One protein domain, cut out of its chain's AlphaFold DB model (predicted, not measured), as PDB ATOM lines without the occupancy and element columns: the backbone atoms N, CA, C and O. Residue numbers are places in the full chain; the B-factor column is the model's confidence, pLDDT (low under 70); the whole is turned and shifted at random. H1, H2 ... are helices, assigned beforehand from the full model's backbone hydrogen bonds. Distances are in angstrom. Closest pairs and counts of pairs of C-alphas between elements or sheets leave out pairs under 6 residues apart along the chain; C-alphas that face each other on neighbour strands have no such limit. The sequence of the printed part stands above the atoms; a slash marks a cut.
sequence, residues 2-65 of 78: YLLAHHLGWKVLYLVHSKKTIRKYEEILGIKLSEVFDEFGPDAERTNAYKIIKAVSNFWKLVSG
ATOM      1  N   TYR A   2     103.812 143.921  77.581       81.31
ATOM      2  CA  TYR A   2     103.829 142.480  77.261       81.31
ATOM      3  C   TYR A   2     104.443 142.121  75.893       81.31
ATOM      4  O   TYR A   2     105.382 141.342  75.826       81.31
ATOM      5  N   LEU A   3     103.988 142.753  74.804       82.50
ATOM      6  CA  LEU A   3     104.576 142.541  73.470       82.50
ATOM      7  C   LEU A   3     106.054 142.954  73.418       82.50
ATOM      8  O   LEU A   3     106.878 142.269  72.832       82.50
ATOM      9  N   LEU A   4     106.410 144.049  74.098       82.38
ATOM     10  CA  LEU A   4     107.805 144.481  74.199       82.38
ATOM     11  C   LEU A   4     108.655 143.472  74.975       82.38
ATOM     12  O   LEU A   4     109.796 143.252  74.599       82.38
ATOM     13  N   ALA A   5     108.107 142.831  76.010       82.88
ATOM     14  CA  ALA A   5     108.787 141.758  76.728       82.88
ATOM     15  C   ALA A   5     109.057 140.551  75.817       82.88
ATOM     16  O   ALA A   5     110.122 139.957  75.912       82.88
ATOM     17  N   HIS A   6     108.147 140.243  74.887       84.62
ATOM     18  CA  HIS A   6     108.342 139.173  73.905       84.62
ATOM     19  C   HIS A   6     109.460 139.487  72.899       84.62
ATOM     20  O   HIS A   6     110.302 138.642  72.620       84.62
ATOM     21  N   HIS A   7     109.502 140.719  72.386       85.00
ATOM     22  CA  HIS A   7     110.489 141.120  71.379       85.00
ATOM     23  C   HIS A   7     111.860 141.487  71.966       85.00
ATOM     24  O   HIS A   7     112.885 141.224  71.345       85.00
ATOM     25  N   LEU A   8     111.903 142.092  73.155       84.50
ATOM     26  CA  LEU A   8     113.128 142.634  73.760       84.50
ATOM     27  C   LEU A   8     113.665 141.786  74.915       84.50
ATOM     28  O   LEU A   8     114.845 141.888  75.247       84.50
ATOM     29  N   GLY A   9     112.835 140.940  75.519       88.75
ATOM     30  CA  GLY A   9     113.170 140.197  76.730       88.75
ATOM     31  C   GLY A   9     112.955 141.008  78.008       88.75
ATOM     32  O   GLY A   9     112.804 142.238  78.003       88.75
ATOM     33  N   TRP A  10     112.930 140.311  79.142       90.00
ATOM     34  CA  TRP A  10     112.596 140.944  80.418       90.00
ATOM     35  C   TRP A  10     113.726 141.834  80.955       90.00
ATOM     36  O   TRP A  10     113.428 142.876  81.540       90.00
ATOM     37  N   LYS A  11     115.012 141.520  80.716       88.62
ATOM     38  CA  LYS A  11     116.128 142.349  81.225       88.62
ATOM     39  C   LYS A  11     116.109 143.760  80.642       88.62
ATOM     40  O   LYS A  11     116.292 144.737  81.368       88.62
ATOM     41  N   VAL A  12     115.830 143.887  79.345       88.44
ATOM     42  CA  VAL A  12     115.684 145.195  78.686       88.44
ATOM     43  C   VAL A  12     114.514 145.970  79.291       88.44
ATOM     44  O   VAL A  12     114.638 147.158  79.586       88.44
ATOM     45  N   LEU A  13     113.398 145.292  79.551       88.38
ATOM     46  CA  LEU A  13     112.208 145.904  80.133       88.38
ATOM     47  C   LEU A  13     112.460 146.456  81.544       88.38
ATOM     48  O   LEU A  13     111.985 147.544  81.867       88.38
ATOM     49  N   TYR A  14     113.240 145.732  82.349       88.06
ATOM     50  CA  TYR A  14     113.658 146.143  83.694       88.06
ATOM     51  C   TYR A  14     114.601 147.346  83.708       88.06
ATOM     52  O   TYR A  14     114.624 148.080  84.693       88.06
ATOM     53  N   LEU A  15     115.348 147.565  82.625       86.00
ATOM     54  CA  LEU A  15     116.199 148.742  82.471       86.00
ATOM     55  C   LEU A  15     115.419 149.956  81.944       86.00
ATOM     56  O   LEU A  15     115.665 151.082  82.367       86.00
ATOM     57  N   VAL A  16     114.485 149.740  81.015       85.19
ATOM     58  CA  VAL A  16     113.722 150.818  80.364       85.19
ATOM     59  C   VAL A  16     112.593 151.344  81.254       85.19
ATOM     60  O   VAL A  16     112.290 152.538  81.234       85.19
ATOM     61  N   HIS A  17     111.950 150.476  82.037       86.81
ATOM     62  CA  HIS A  17     110.814 150.843  82.875       86.81
ATOM     63  C   HIS A  17     111.136 150.786  84.368       86.81
ATOM     64  O   HIS A  17     111.940 149.991  84.837       86.81
ATOM     65  N   SER A  18     110.435 151.611  85.150       86.12
ATOM     66  CA  SER A  18     110.572 151.598  86.604       86.12
ATOM     67  C   SER A  18     109.984 150.326  87.222       86.12
ATOM     68  O   SER A  18     108.965 149.794  86.765       86.12
ATOM     69  N   LYS A  19     110.569 149.893  88.347       86.94
ATOM     70  CA  LYS A  19     110.105 148.732  89.133       86.94
ATOM     71  C   LYS A  19     108.613 148.807  89.482       86.94
ATOM     72  O   LYS A  19     107.928 147.791  89.484       86.94
ATOM     73  N   LYS A  20     108.090 150.015  89.734       89.81
ATOM     74  CA  LYS A  20     106.666 150.249  90.037       89.81
ATOM     75  C   LYS A  20     105.763 149.882  88.859       89.81
ATOM     76  O   LYS A  20     104.725 149.257  89.053       89.81
ATOM     77  N   THR A  21     106.154 150.273  87.650       89.38
ATOM     78  CA  THR A  21     105.393 149.985  86.432       89.38
ATOM     79  C   THR A  21     105.411 148.493  86.132       89.38
ATOM     80  O   THR A  21     104.362 147.918  85.870       89.38
ATOM     81  N   ILE A  22     106.580 147.862  86.239       89.62
ATOM     82  CA  ILE A  22     106.763 146.418  86.049       89.62
ATOM     83  C   ILE A  22     105.861 145.639  87.002       89.62
ATOM     84  O   ILE A  22     105.010 144.886  86.541       89.62
ATOM     85  N   ARG A  23     105.949 145.927  88.305       90.69
ATOM     86  CA  ARG A  23     105.130 145.276  89.330       90.69
ATOM     87  C   ARG A  23     103.631 145.426  89.071       90.69
ATOM     88  O   ARG A  23     102.900 144.452  89.173       90.69
ATOM     89  N   LYS A  24     103.175 146.621  88.680       91.31
ATOM     90  CA  LYS A  24     101.766 146.843  88.322       91.31
ATOM     91  C   LYS A  24     101.323 145.922  87.178       91.31
ATOM     92  O   LYS A  24     100.218 145.398  87.217       91.31
ATOM     93  N   TYR A  25     102.155 145.741  86.154       89.31
ATOM     94  CA  TYR A  25     101.817 144.860  85.033       89.31
ATOM     95  C   TYR A  25     101.890 143.378  85.404       89.31
ATOM     96  O   TYR A  25     101.039 142.623  84.951       89.31
ATOM     97  N   GLU A  26     102.843 142.977  86.240       90.12
ATOM     98  CA  GLU A  26     102.903 141.618  86.792       90.12
ATOM     99  C   GLU A  26     101.652 141.294  87.621       90.12
ATOM    100  O   GLU A  26     101.060 140.236  87.440       90.12
ATOM    101  N   GLU A  27     101.185 142.232  88.450       92.81
ATOM    102  CA  GLU A  27      99.950 142.094  89.236       92.81
ATOM    103  C   GLU A  27      98.698 142.010  88.346       92.81
ATOM    104  O   GLU A  27      97.824 141.186  88.599       92.81
ATOM    105  N   ILE A  28      98.614 142.822  87.284       92.06
ATOM    106  CA  ILE A  28      97.484 142.785  86.336       92.06
ATOM    107  C   ILE A  28      97.447 141.464  85.560       92.06
ATOM    108  O   ILE A  28      96.370 140.938  85.293       92.06
ATOM    109  N   LEU A  29      98.611 140.955  85.158       88.88
ATOM    110  CA  LEU A  29      98.722 139.760  84.323       88.88
ATOM    111  C   LEU A  29      98.796 138.464  85.142       88.88
ATOM    112  O   LEU A  29      98.626 137.388  84.578       88.88
ATOM    113  N   GLY A  30      99.057 138.551  86.448       90.31
ATOM    114  CA  GLY A  30      99.222 137.396  87.329       90.31
ATOM    115  C   GLY A  30     100.464 136.556  87.024       90.31
ATOM    116  O   GLY A  30     100.502 135.379  87.373       90.31
ATOM    117  N   ILE A  31     101.470 137.134  86.363       90.56
ATOM    118  CA  ILE A  31     102.703 136.445  85.966       90.56
ATOM    119  C   ILE A  31     103.929 137.217  86.434       90.56
ATOM    120  O   ILE A  31     103.884 138.437  86.586       90.56
ATOM    121  N   LYS A  32     105.056 136.517  86.564       87.62
ATOM    122  CA  LYS A  32     106.370 137.152  86.672       87.62
ATOM    123  C   LYS A  32     107.035 137.205  85.309       87.62
ATOM    124  O   LYS A  32     107.184 136.183  84.638       87.62
ATOM    125  N   LEU A  33     107.485 138.387  84.911       86.06
ATOM    126  CA  LEU A  33     108.093 138.591  83.594       86.06
ATOM    127  C   LEU A  33     109.378 137.771  83.419       86.06
ATOM    128  O   LEU A  33     109.629 137.279  82.325       86.06
ATOM    129  N   SER A  34     110.147 137.579  84.494       84.50
ATOM    130  CA  SER A  34     111.370 136.765  84.492       84.50
ATOM    131  C   SER A  34     111.130 135.262  84.329       84.50
ATOM    132  O   SER A  34     112.075 134.534  84.055       84.50
ATOM    133  N   GLU A  35     109.907 134.786  84.573       87.38
ATOM    134  CA  GLU A  35     109.555 133.361  84.483       87.38
ATOM    135  C   GLU A  35     108.891 133.021  83.141       87.38
ATOM    136  O   GLU A  35     108.923 131.873  82.714       87.38
ATOM    137  N   VAL A  36     108.290 134.014  82.475       88.00
ATOM    138  CA  VAL A  36     107.520 133.819  81.234       88.00
ATOM    139  C   VAL A  36     108.305 134.198  79.981       88.00
ATOM    140  O   VAL A  36     108.060 133.638  78.916       88.00
ATOM    141  N   PHE A  37     109.224 135.155  80.084       87.19
ATOM    142  CA  PHE A  37     109.976 135.670  78.944       87.19
ATOM    143  C   PHE A  37     111.457 135.325  79.049       87.19
ATOM    144  O   PHE A  37     112.006 135.221  80.145       87.19
ATOM    145  N   ASP A  38     112.117 135.231  77.898       88.12
ATOM    146  CA  ASP A  38     113.566 135.082  77.827       88.12
ATOM    147  C   ASP A  38     114.291 136.347  78.300       88.12
ATOM    148  O   ASP A  38     113.758 137.466  78.284       88.12
ATOM    149  N   GLU A  39     115.545 136.176  78.720       87.38
ATOM    150  CA  GLU A  39     116.382 137.283  79.189       87.38
ATOM    151  C   GLU A  39     116.556 138.372  78.124       87.38
ATOM    152  O   GLU A  39     116.492 139.564  78.442       87.38
ATOM    153  N   PHE A  40     116.717 137.955  76.867       87.25
ATOM    154  CA  PHE A  40     116.812 138.812  75.694       87.25
ATOM    155  C   PHE A  40     115.950 138.233  74.578       87.25
ATOM    156  O   PHE A  40     116.062 137.054  74.253       87.25
ATOM    157  N   GLY A  41     115.095 139.072  74.004       84.94
ATOM    158  CA  GLY A  41     114.276 138.709  72.852       84.94
ATOM    159  C   GLY A  41     115.004 138.933  71.517       84.94
ATOM    160  O   GLY A  41     116.092 139.518  71.492       84.94
ATOM    161  N   PRO A  42     114.398 138.513  70.394       84.81
ATOM    162  CA  PRO A  42     115.006 138.579  69.062       84.81
ATOM    163  C   PRO A  42     115.383 140.001  68.617       84.81
ATOM    164  O   PRO A  42     116.354 140.182  67.889       84.81
ATOM    165  N   ASP A  43     114.663 141.022  69.086       82.19
ATOM    166  CA  ASP A  43     114.903 142.423  68.732       82.19
ATOM    167  C   ASP A  43     115.731 143.183  69.784       82.19
ATOM    168  O   ASP A  43     115.954 144.392  69.646       82.19
ATOM    169  N   ALA A  44     116.211 142.509  70.837       80.38
ATOM    170  CA  ALA A  44     116.942 143.149  71.930       80.38
ATOM    171  C   ALA A  44     118.185 143.905  71.431       80.38
ATOM    172  O   ALA A  44     118.456 145.021  71.887       80.38
ATOM    173  N   GLU A  45     118.892 143.352  70.440       80.19
ATOM    174  CA  GLU A  45     120.157 143.889  69.919       80.19
ATOM    175  C   GLU A  45     120.039 145.293  69.319       80.19
ATOM    176  O   GLU A  45     121.007 146.061  69.303       80.19
ATOM    177  N   ARG A  46     118.836 145.664  68.868       80.69
ATOM    178  CA  ARG A  46     118.548 146.978  68.282       80.69
ATOM    179  C   ARG A  46     118.499 148.091  69.325       80.69
ATOM    180  O   ARG A  46     118.506 149.266  68.966       80.69
ATOM    181  N   THR A  47     118.434 147.742  70.609       79.75
ATOM    182  CA  THR A  47     118.294 148.713  71.695       79.75
ATOM    183  C   THR A  47     119.636 149.056  72.330       79.75
ATOM    184  O   THR A  47     120.491 148.202  72.567       79.75
ATOM    185  N   ASN A  48     119.800 150.326  72.704       79.81
ATOM    186  CA  ASN A  48     120.946 150.747  73.510       79.81
ATOM    187  C   ASN A  48     120.952 150.060  74.886       79.81
ATOM    188  O   ASN A  48     122.017 149.783  75.429       79.81
ATOM    189  N   ALA A  49     119.771 149.712  75.406       79.88
ATOM    190  CA  ALA A  49     119.603 148.948  76.634       79.88
ATOM    191  C   ALA A  49     120.369 147.614  76.604       79.88
ATOM    192  O   ALA A  49     121.107 147.324  77.540       79.88
ATOM    193  N   TYR A  50     120.277 146.843  75.517       84.06
ATOM    194  CA  TYR A  50     121.017 145.584  75.370       84.06
ATOM    195  C   TYR A  50     122.536 145.777  75.447       84.06
ATOM    196  O   TYR A  50     123.226 145.039  76.152       84.06
ATOM    197  N   LYS A  51     123.057 146.817  74.786       83.50
ATOM    198  CA  LYS A  51     124.491 147.145  74.809       83.50
ATOM    199  C   LYS A  51     124.969 147.506  76.215       83.50
ATOM    200  O   LYS A  51     126.023 147.035  76.630       83.50
ATOM    201  N   ILE A  52     124.185 148.291  76.959       82.50
ATOM    202  CA  ILE A  52     124.507 148.655  78.348       82.50
ATOM    203  C   ILE A  52     124.484 147.411  79.241       82.50
ATOM    204  O   ILE A  52     125.427 147.196  79.995       82.50
ATOM    205  N   ILE A  53     123.450 146.571  79.132       85.94
ATOM    206  CA  ILE A  53     123.311 145.356  79.952       85.94
ATOM    207  C   ILE A  53     124.489 144.403  79.726       85.94
ATOM    208  O   ILE A  53     124.980 143.810  80.679       85.94
ATOM    209  N   LYS A  54     124.969 144.279  78.483       84.12
ATOM    210  CA  LYS A  54     126.136 143.451  78.144       84.12
ATOM    211  C   LYS A  54     127.463 144.052  78.625       84.12
ATOM    212  O   LYS A  54     128.418 143.313  78.838       84.12
ATOM    213  N   ALA A  55     127.534 145.377  78.765       82.06
ATOM    214  CA  ALA A  55     128.735 146.085  79.202       82.06
ATOM    215  C   ALA A  55     128.906 146.110  80.730       82.06
ATOM    216  O   ALA A  55     130.020 146.323  81.207       82.06
ATOM    217  N   VAL A  56     127.833 145.907  81.501       82.00
ATOM    218  CA  VAL A  56     127.897 145.884  82.968       82.00
ATOM    219  C   VAL A  56     128.111 144.475  83.506       82.00
ATOM    220  O   VAL A  56     127.571 143.495  83.000       82.00
ATOM    221  N   SER A  57     128.875 144.382  84.592       78.81
ATOM    222  CA  SER A  57     129.099 143.113  85.292       78.81
ATOM    223  C   SER A  57     127.920 142.725  86.193       78.81
ATOM    224  O   SER A  57     127.697 141.539  86.440       78.81
ATOM    225  N   ASN A  58     127.145 143.706  86.676       84.44
ATOM    226  CA  ASN A  58     126.034 143.473  87.593       84.44
ATOM    227  C   ASN A  58     124.751 144.197  87.156       84.44
ATOM    228  O   ASN A  58     124.525 145.372  87.434       84.44
ATOM    229  N   PHE A  59     123.855 143.441  86.522       84.38
ATOM    230  CA  PHE A  59     122.579 143.950  86.022       84.38
ATOM    231  C   PHE A  59     121.709 144.614  87.104       84.38
ATOM    232  O   PHE A  59     121.121 145.667  86.869       84.38
ATOM    233  N   TRP A  60     121.628 144.036  88.305       83.75
ATOM    234  CA  TRP A  60     120.743 144.560  89.345       83.75
ATOM    235  C   TRP A  60     121.228 145.888  89.927       83.75
ATOM    236  O   TRP A  60     120.386 146.718  90.269       83.75
ATOM    237  N   LYS A  61     122.549 146.110  89.974       82.69
ATOM    238  CA  LYS A  61     123.143 147.405  90.349       82.69
ATOM    239  C   LYS A  61     122.893 148.483  89.297       82.69
ATOM    240  O   LYS A  61     122.648 149.636  89.640       82.69
ATOM    241  N   LEU A  62     122.893 148.105  88.020       84.12
ATOM    242  CA  LEU A  62     122.503 149.007  86.937       84.12
ATOM    243  C   LEU A  62     121.018 149.394  87.046       84.12
ATOM    244  O   LEU A  62     120.677 150.571  86.968       84.12
ATOM    245  N   VAL A  63     120.129 148.424  87.283       84.06
ATOM    246  CA  VAL A  63     118.680 148.666  87.430       84.06
ATOM    247  C   VAL A  63     118.339 149.437  88.712       84.06
ATOM    248  O   VAL A  63     117.350 150.171  88.746       84.06
ATOM    249  N   SER A  64     119.111 149.282  89.793       80.25
ATOM    250  CA  SER A  64     118.951 150.104  91.001       80.25
ATOM    251  C   SER A  64     119.494 151.523  90.839       80.25
ATOM    252  O   SER A  64     119.134 152.384  91.638       80.25
ATOM    253  N   GLY A  65     120.292 151.780  89.798       77.19
ATOM    254  CA  GLY A  65     120.954 153.061  89.569       77.19
ATOM    255  C   GLY A  65     122.231 153.257  90.393       77.19
ATOM    256  O   GLY A  65     122.774 154.360  90.391       77.19
TER     257      GLY A  65
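AT A GLANCE: This is residues 2 to 65 of the 78 residues of an uncharacterized protein of Methylibium sp. Root1272 (UniProt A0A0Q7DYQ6). What is the shape? A cluster of short helices stands round one short helix, H2, in the middle: H3 and H5 lie at the two ends of the longest axis, H1 and H6 on opposite sides of H2, and the very short H4 beyond the first residue of H2. The contacts are few, and H3 touches no helix. What is it made of? The printed part has 64 residues with six named helices, H1 to H6 in chain order, and no named strand; the class is all helix. How large is it? It is compact, with a radius of gyration of the C-alphas of 11.2 A and spans of 32 by 25 by 16 A.

HOW THE PARTS SIT: How does the first helix meet the next? H1, residues 2 to 8, and H2, residues 10 to 16, only just touch, with 3 pairs of C-alphas within 8 A, and only at the corner by their link. Their closest C-alphas, of Ala 5 and Leu 13, are 6.4 A apart, and their lines are about perpendicular at 86 degrees. Where do H3, residues 19 to 29, and H4, residues 33 to 36, stand? Both are close to H2 but not clearly touching it; the closest C-alphas are those of Tyr 14 and Ile 22, 7.3 A, and of Trp 10 and Ser 34, 6.0 A. What else touches H2? H5, residues 48 to 55, touches it, with the closest C-alphas, of Val 12 and Ala 49, 5.8 A apart, opposite ways at a steep tilt of 68 degrees, only just short of about perpendicular. H6, residues 59 to 64, only just touches H2, with 3 pairs of C-alphas within 8 A, the closest those of Leu 15 and Val 63 at 5.5 A. What do the backbones show? In H1, H2, H3, H5 and H6 every O i to N i+4 pair is within hydrogen-bond range; H4 is too short for such a pair, and its 1 pair of O i to N i+3 is not within range.

IN THESE COORDINATES: Where does H1 begin? C-alpha 2 is at (103.829, 142.480, 77.261). How long are the helices? From first to last C-alpha, H1 and H2 each measure 9.9 A, H3 15.3 A, H4 5.4 A, H5 10.7 A and H6 8.7 A. Where does H6 end? C-alpha 64 is at (118.951, 150.104, 91.001).

THE WHOLE: Which C-alphas are farthest apart? Those of Ile 28 and Ala 55, at 32.2 A. Which links are long? The link from H4 to H5, with 11 residues, is long; the other four are tight. Is anything cut or uncertain? The printed part has no cut, its mean pLDDT is 85.5, and no printed residue is under 70.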